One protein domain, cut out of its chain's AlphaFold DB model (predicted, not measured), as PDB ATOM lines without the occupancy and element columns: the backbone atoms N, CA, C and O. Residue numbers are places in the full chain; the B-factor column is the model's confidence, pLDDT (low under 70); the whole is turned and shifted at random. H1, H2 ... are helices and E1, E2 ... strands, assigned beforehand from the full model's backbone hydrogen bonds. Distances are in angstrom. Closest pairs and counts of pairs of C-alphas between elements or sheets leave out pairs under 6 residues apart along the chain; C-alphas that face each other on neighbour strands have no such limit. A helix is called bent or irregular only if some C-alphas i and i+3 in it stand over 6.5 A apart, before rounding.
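AT A GLANCE: This is residues 2 to 55 of the 60 residues of an uncharacterized protein of Rickettsiales bacterium TMED174 (UniProt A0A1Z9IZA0). One long helix, H1, makes almost the whole length of the domain, and a small hairpin of two short strands, E1 and E2, sits at its far end as a little head. The greater part of the helix, residues 2 to 32, stands free, and only its last turns, residues 33 to 38, come near the hairpin. The printed part has 54 residues, with one named helix and two named strands in the order H1, E1, E2; the two strands form an antiparallel sheet in the order E1 - E2, and the class is mostly helix. The whole is extended, with a radius of gyration of the C-alphas of 19.0 A, and its outline is a rod spanning 56 by 24 by 11 A.

IN THESE COORDINATES: H1 holds residues 2 to 38, from C-alpha 2 at (-11.434, 5.825, 57.178) to C-alpha 38 at (28.089, -14.131, 28.266), 52.9 A from first to last C-alpha. It is not bent. E1 follows with residues 44 to 46, beginning at C-alpha 44 at (25.822, -23.033, 30.336), and is 6.5 A long. E2 holds residues 52 to 54, is 6.3 A long and ends at C-alpha 54 at (24.920, -24.970, 34.233).

HOW THE PARTS SIT: In H1 every O i to N i+4 pair is within hydrogen-bond range. H1 and E1 have one pair of C-alphas within 8 A, their closest, those of Ile 37 and Ala 44, 6.4 A apart. The centres of H1 and E1 are 28.8 A apart. H1 and E2 are apart, with no C-alpha of the one within 8 A of the other. E1 and E2 are a hairpin of antiparallel neighbour strands, with 149 degrees between their N-to-C directions. C-alphas 44 and 54 face each other at 4.4 A, and C-alphas 46 and 52 at 4.8 A. Across the pair, N 45 and O 53 are within hydrogen-bond range at 3.1 A, and N 53 and O 45 at 3.0 A.

THE WHOLE: The two C-alphas farthest apart are those of Ala 2 and Ser 48, at 57.4 A, and the first and last printed C-alphas, of Ala 2 and Lys 55, are 56.6 A apart. The printed part has no cut. The links from H1 to E1 and from E1 to E2 are both tight, with 5 residues in each. The mean pLDDT of the printed part is 73.3; it is 81 for H1, 54 for E1 and 58 for E2. The model's confidence is low, under 70, at residues 23 to 27 and residues 40 to 55.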
ATOM      1  N   ALA A   2     -12.864   5.570  57.394       83.62
ATOM      2  CA  ALA A   2     -11.434   5.825  57.178       83.62
ATOM      3  C   ALA A   2     -10.508   4.686  57.660       83.62
ATOM      4  O   ALA A   2      -9.550   4.355  56.972       83.62
ATOM      5  N   GLU A   3     -10.809   4.040  58.791       83.94
ATOM      6  CA  GLU A   3      -9.974   2.945  59.328       83.94
ATOM      7  C   GLU A   3      -9.971   1.711  58.420       83.94
ATOM      8  O   GLU A   3      -8.922   1.127  58.161       83.94
ATOM      9  N   LEU A   4     -11.138   1.357  57.871       91.06
ATOM     10  CA  LEU A   4     -11.271   0.247  56.926       91.06
ATOM     11  C   LEU A   4     -10.502   0.529  55.628       91.06
ATOM     12  O   LEU A   4      -9.832  -0.353  55.100       91.06
ATOM     13  N   PHE A   5     -10.559   1.771  55.140       90.69
ATOM     14  CA  PHE A   5      -9.802   2.194  53.966       90.69
ATOM     15  C   PHE A   5      -8.290   2.100  54.206       90.69
ATOM     16  O   PHE A   5      -7.587   1.495  53.402       90.69
ATOM     17  N   MET A   6      -7.795   2.605  55.343       92.69
ATOM     18  CA  MET A   6      -6.376   2.504  55.706       92.69
ATOM     19  C   MET A   6      -5.907   1.050  55.812       92.69
ATOM     20  O   MET A   6      -4.842   0.711  55.298       92.69
ATOM     21  N   PHE A   7      -6.716   0.176  56.419       93.19
ATOM     22  CA  PHE A   7      -6.407  -1.249  56.525       93.19
ATOM     23  C   PHE A   7      -6.311  -1.917  55.146       93.19
ATOM     24  O   PHE A   7      -5.329  -2.594  54.849       93.19
ATOM     25  N   ILE A   8      -7.288  -1.672  54.268       92.69
ATOM     26  CA  ILE A   8      -7.300  -2.236  52.913       92.69
ATOM     27  C   ILE A   8      -6.116  -1.713  52.095       92.69
ATOM     28  O   ILE A   8      -5.429  -2.502  51.449       92.69
ATOM     29  N   SER A   9      -5.825  -0.411  52.146       92.81
ATOM     30  CA  SER A   9      -4.674   0.172  51.449       92.81
ATOM     31  C   SER A   9      -3.346  -0.410  51.933       92.81
ATOM     32  O   SER A   9      -2.472  -0.683  51.110       92.81
ATOM     33  N   TYR A  10      -3.197  -0.652  53.239       90.75
ATOM     34  CA  TYR A  10      -1.996  -1.268  53.799       90.75
ATOM     35  C   TYR A  10      -1.816  -2.714  53.323       90.75
ATOM     36  O   TYR A  10      -0.729  -3.094  52.878       90.75
ATOM     37  N   VAL A  11      -2.888  -3.511  53.349       94.44
ATOM     38  CA  VAL A  11      -2.862  -4.903  52.880       94.44
ATOM     39  C   VAL A  11      -2.564  -4.964  51.381       94.44
ATOM     40  O   VAL A  11      -1.667  -5.698  50.969       94.44
ATOM     41  N   LEU A  12      -3.240  -4.149  50.566       92.38
ATOM     42  CA  LEU A  12      -3.013  -4.094  49.119       92.38
ATOM     43  C   LEU A  12      -1.591  -3.645  48.776       92.38
ATOM     44  O   LEU A  12      -0.936  -4.279  47.952       92.38
ATOM     45  N   GLY A  13      -1.091  -2.594  49.431       90.56
ATOM     46  CA  GLY A  13       0.276  -2.114  49.234       90.56
ATOM     47  C   GLY A  13       1.320  -3.169  49.603       90.56
ATOM     48  O   GLY A  13       2.282  -3.368  48.864       90.56
ATOM     49  N   THR A  14       1.096  -3.903  50.695       92.44
ATOM     50  CA  THR A  14       1.998  -4.971  51.152       92.44
ATOM     51  C   THR A  14       2.016  -6.147  50.178       92.44
ATOM     52  O   THR A  14       3.089  -6.589  49.769       92.44
ATOM     53  N   VAL A  15       0.845  -6.631  49.752       90.12
ATOM     54  CA  VAL A  15       0.740  -7.736  48.785       90.12
ATOM     55  C   VAL A  15       1.380  -7.350  47.451       90.12
ATOM     56  O   VAL A  15       2.148  -8.131  46.888       90.12
ATOM     57  N   MET A  16       1.126  -6.131  46.971       89.56
ATOM     58  CA  MET A  16       1.715  -5.639  45.730       89.56
ATOM     59  C   MET A  16       3.238  -5.509  45.852       89.56
ATOM     60  O   MET A  16       3.968  -5.984  44.987       89.56
ATOM     61  N   GLY A  17       3.742  -4.959  46.960       86.88
ATOM     62  CA  GLY A  17       5.178  -4.874  47.231       86.88
ATOM     63  C   GLY A  17       5.866  -6.242  47.223       86.88
ATOM     64  O   GLY A  17       6.917  -6.393  46.603       86.88
ATOM     65  N   LEU A  18       5.247  -7.258  47.832       84.12
ATOM     66  CA  LEU A  18       5.766  -8.629  47.833       84.12
ATOM     67  C   LEU A  18       5.757  -9.257  46.434       84.12
ATOM     68  O   LEU A  18       6.747  -9.876  46.039       84.12
ATOM     69  N   TYR A  19       4.690  -9.059  45.659       82.94
ATOM     70  CA  TYR A  19       4.594  -9.571  44.290       82.94
ATOM     71  C   TYR A  19       5.664  -8.961  43.368       82.94
ATOM     72  O   TYR A  19       6.334  -9.671  42.609       82.94
ATOM     73  N   PHE A  20       5.888  -7.649  43.481       82.38
ATOM     74  CA  PHE A  20       6.939  -6.954  42.738       82.38
ATOM     75  C   PHE A  20       8.339  -7.360  43.200       82.38
ATOM     76  O   PHE A  20       9.207  -7.586  42.358       82.38
ATOM     77  N   ALA A  21       8.570  -7.501  44.508       78.12
ATOM     78  CA  ALA A  21       9.860  -7.926  45.045       78.12
ATOM     79  C   ALA A  21      10.244  -9.330  44.554       78.12
ATOM     80  O   ALA A  21      11.359  -9.528  44.071       78.12
ATOM     81  N   GLN A  22       9.314 -10.289  44.600       72.56
ATOM     82  CA  GLN A  22       9.562 -11.650  44.118       72.56
ATOM     83  C   GLN A  22       9.819 -11.699  42.609       72.56
ATOM     84  O   GLN A  22      10.722 -12.409  42.166       72.56
ATOM     85  N   SER A  23       9.069 -10.924  41.822       68.25
ATOM     86  CA  SER A  23       9.261 -10.862  40.367       68.25
ATOM     87  C   SER A  23      10.608 -10.233  40.002       68.25
ATOM     88  O   SER A  23      11.337 -10.754  39.161       68.25
ATOM     89  N   LYS A  24      10.986  -9.142  40.677       67.00
ATOM     90  CA  LYS A  24      12.239  -8.434  40.402       67.00
ATOM     91  C   LYS A  24      13.464  -9.256  40.809       67.00
ATOM     92  O   LYS A  24      14.433  -9.291  40.062       67.00
ATOM     93  N   LEU A  25      13.410  -9.958  41.944       62.34
ATOM     94  CA  LEU A  25      14.509 -10.812  42.407       62.34
ATOM     95  C   LEU A  25      14.768 -11.991  41.463       62.34
ATOM     96  O   LEU A  25      15.919 -12.254  41.129       62.34
ATOM     97  N   LYS A  26      13.715 -12.667  40.984       62.41
ATOM     98  CA  LYS A  26      13.864 -13.766  40.015       62.41
ATOM     99  C   LYS A  26      14.470 -13.289  38.696       62.41
ATOM    100  O   LYS A  26      15.361 -13.949  38.168       62.41
ATOM    101  N   ASN A  27      14.042 -12.123  38.213       68.62
ATOM    102  CA  ASN A  27      14.566 -11.550  36.974       68.62
ATOM    103  C   ASN A  27      16.037 -11.128  37.109       68.62
ATOM    104  O   ASN A  27      16.826 -11.432  36.225       68.62
ATOM    105  N   ILE A  28      16.423 -10.505  38.230       72.06
ATOM    106  CA  ILE A  28      17.815 -10.089  38.478       72.06
ATOM    107  C   ILE A  28      18.752 -11.299  38.550       72.06
ATOM    108  O   ILE A  28      19.859 -11.246  38.022       72.06
ATOM    109  N   ILE A  29      18.326 -12.395  39.186       71.75
ATOM    110  CA  ILE A  29      19.137 -13.617  39.264       71.75
ATOM    111  C   ILE A  29      19.335 -14.213  37.867       71.75
ATOM    112  O   ILE A  29      20.467 -14.524  37.508       71.75
ATOM    113  N   GLY A  30      18.268 -14.318  37.068       70.06
ATOM    114  CA  GLY A  30      18.359 -14.796  35.686       70.06
ATOM    115  C   GLY A  30      19.279 -13.928  34.826       70.06
ATOM    116  O   GLY A  30      20.189 -14.442  34.190       70.06
ATOM    117  N   GLU A  31      19.118 -12.606  34.891       75.19
ATOM    118  CA  GLU A  31      19.945 -11.654  34.141       75.19
ATOM    119  C   GLU A  31      21.418 -11.686  34.580       75.19
ATOM    120  O   GLU A  31      22.321 -11.609  33.751       75.19
ATOM    121  N   THR A  32      21.680 -11.864  35.878       77.00
ATOM    122  CA  THR A  32      23.046 -12.018  36.400       77.00
ATOM    123  C   THR A  32      23.671 -13.322  35.910       77.00
ATOM    124  O   THR A  32      24.822 -13.314  35.480       77.00
ATOM    125  N   ILE A  33      22.928 -14.433  35.930       72.31
ATOM    126  CA  ILE A  33      23.388 -15.723  35.396       72.31
ATOM    127  C   ILE A  33      23.678 -15.605  33.894       72.31
ATOM    128  O   ILE A  33      24.754 -16.005  33.458       72.31
ATOM    129  N   ASP A  34      22.779 -15.000  33.117       73.12
ATOM    130  CA  ASP A  34      22.965 -14.780  31.680       73.12
ATOM    131  C   ASP A  34      24.193 -13.909  31.382       73.12
ATOM    132  O   ASP A  34      24.946 -14.192  30.447       73.12
ATOM    133  N   ASN A  35      24.434 -12.868  32.184       79.25
ATOM    134  CA  ASN A  35      25.618 -12.021  32.053       79.25
ATOM    135  C   ASN A  35      26.902 -12.788  32.394       79.25
ATOM    136  O   ASN A  35      27.861 -12.725  31.630       79.25
ATOM    137  N   LEU A  36      26.902 -13.592  33.461       72.62
ATOM    138  CA  LEU A  36      28.033 -14.454  33.818       72.62
ATOM    139  C   LEU A  36      28.326 -15.519  32.746       72.62
ATOM    140  O   LEU A  36      29.488 -15.875  32.536       72.62
ATOM    141  N   ILE A  37      27.301 -16.013  32.044       72.06
ATOM    142  CA  ILE A  37      27.468 -16.909  30.891       72.06
ATOM    143  C   ILE A  37      28.085 -16.157  29.706       72.06
ATOM    144  O   ILE A  37      29.049 -16.637  29.109       72.06
ATOM    145  N   LYS A  38      27.572 -14.964  29.370       71.56
ATOM    146  CA  LYS A  38      28.089 -14.131  28.266       71.56
ATOM    147  C   LYS A  38      29.538 -13.702  28.470       71.56
ATOM    148  O   LYS A  38      30.302 -13.675  27.511       71.56
ATOM    149  N   GLU A  39      29.910 -13.374  29.701       76.31
ATOM    150  CA  GLU A  39      31.277 -12.999  30.072       76.31
ATOM    151  C   GLU A  39      32.233 -14.206  30.119       76.31
ATOM    152  O   GLU A  39      33.442 -14.032  30.254       76.31
ATOM    153  N   GLY A  40      31.718 -15.434  29.963       65.25
ATOM    154  CA  GLY A  40      32.514 -16.661  29.907       65.25
ATOM    155  C   GLY A  40      32.919 -17.218  31.274       65.25
ATOM    156  O   GLY A  40      33.676 -18.190  31.325       65.25
ATOM    157  N   TYR A  41      32.406 -16.646  32.371       64.00
ATOM    158  CA  TYR A  41      32.625 -17.137  33.737       64.00
ATOM    159  C   TYR A  41      31.827 -18.412  34.039       64.00
ATOM    160  O   TYR A  41      32.283 -19.257  34.809       64.00
ATOM    161  N   LEU A  42      30.649 -18.578  33.426       60.56
ATOM    162  CA  LEU A  42      29.813 -19.775  33.547       60.56
ATOM    163  C   LEU A  42      29.624 -20.442  32.179       60.56
ATOM    164  O   LEU A  42      29.189 -19.815  31.218       60.56
ATOM    165  N   ARG A  43      29.909 -21.746  32.081       57.69
ATOM    166  CA  ARG A  43      29.557 -22.551  30.903       57.69
ATOM    167  C   ARG A  43      28.141 -23.092  31.089       57.69
ATOM    168  O   ARG A  43      27.953 -24.078  31.792       57.69
ATOM    169  N   ALA A  44      27.154 -22.452  30.475       56.47
ATOM    170  CA  ALA A  44      25.822 -23.033  30.336       56.47
ATOM    171  C   ALA A  44      25.695 -23.649  28.943       56.47
ATOM    172  O   ALA A  44      25.968 -22.986  27.941       56.47
ATOM    173  N   GLU A  45      25.306 -24.917  28.873       55.09
ATOM    174  CA  GLU A  45      24.975 -25.569  27.610       55.09
ATOM    175  C   GLU A  45      23.458 -25.734  27.545       55.09
ATOM    176  O   GLU A  45      22.809 -26.119  28.517       55.09
ATOM    177  N   LYS A  46      22.869 -25.375  26.406       49.41
ATOM    178  CA  LYS A  46      21.426 -25.487  26.212       49.41
ATOM    179  C   LYS A  46      21.108 -26.966  26.008       49.41
ATOM    180  O   LYS A  46      21.439 -27.525  24.963       49.41
ATOM    181  N   GLY A  47      20.511 -27.603  27.012       55.16
ATOM    182  CA  GLY A  47      20.069 -28.989  26.916       55.16
ATOM    183  C   GLY A  47      19.016 -29.140  25.817       55.16
ATOM    184  O   GLY A  47      18.303 -28.192  25.481       55.16
ATOM    185  N   SER A  48      18.889 -30.343  25.260       45.53
ATOM    186  CA  SER A  48      18.027 -30.661  24.106       45.53
ATOM    187  C   SER A  48      16.534 -30.343  24.306       45.53
ATOM    188  O   SER A  48      15.786 -30.318  23.334       45.53
ATOM    189  N   ASN A  49      16.118 -30.051  25.543       50.78
ATOM    190  CA  ASN A  49      14.758 -29.665  25.924       50.78
ATOM    191  C   ASN A  49      14.580 -28.155  26.192       50.78
ATOM    192  O   ASN A  49      13.511 -27.733  26.618       50.78
ATOM    193  N   GLY A  50      15.599 -27.326  25.944       55.09
ATOM    194  CA  GLY A  50      15.529 -25.872  26.124       55.09
ATOM    195  C   GLY A  50      15.850 -25.366  27.533       55.09
ATOM    196  O   GLY A  50      15.859 -24.151  27.731       55.09
ATOM    197  N   GLU A  51      16.164 -26.252  28.480       49.50
ATOM    198  CA  GLU A  51      16.663 -25.893  29.813       49.50
ATOM    199  C   GLU A  51      18.170 -25.573  29.755       49.50
ATOM    200  O   GLU A  51      18.947 -26.265  29.090       49.50
ATOM    201  N   LEU A  52      18.575 -24.472  30.397       55.75
ATOM    202  CA  LEU A  52      19.977 -24.064  30.515       55.75
ATOM    203  C   LEU A  52      20.635 -24.909  31.605       55.75
ATOM    204  O   LEU A  52      20.366 -24.700  32.787       55.75
ATOM    205  N   ASP A  53      21.489 -25.849  31.209       55.91
ATOM    206  CA  ASP A  53      22.197 -26.706  32.153       55.91
ATOM    207  C   ASP A  53      23.543 -26.053  32.498       55.91
ATOM    208  O   ASP A  53      24.415 -25.867  31.637       55.91
ATOM    209  N   ILE A  54      23.691 -25.610  33.751       62.59
ATOM    210  CA  ILE A  54      24.920 -24.970  34.233       62.59
ATOM    211  C   ILE A  54      25.956 -26.077  34.444       62.59
ATOM    212  O   ILE A  54      25.929 -26.783  35.454       62.59
ATOM    213  N   LYS A  55      26.902 -26.230  33.509       60.09
ATOM    214  CA  LYS A  55      27.995 -27.197  33.651       60.09
ATOM    215  C   LYS A  55      28.923 -26.749  34.778       60.09
ATOM    216  O   LYS A  55      29.672 -25.779  34.648       60.09
TER     217      LYS A  55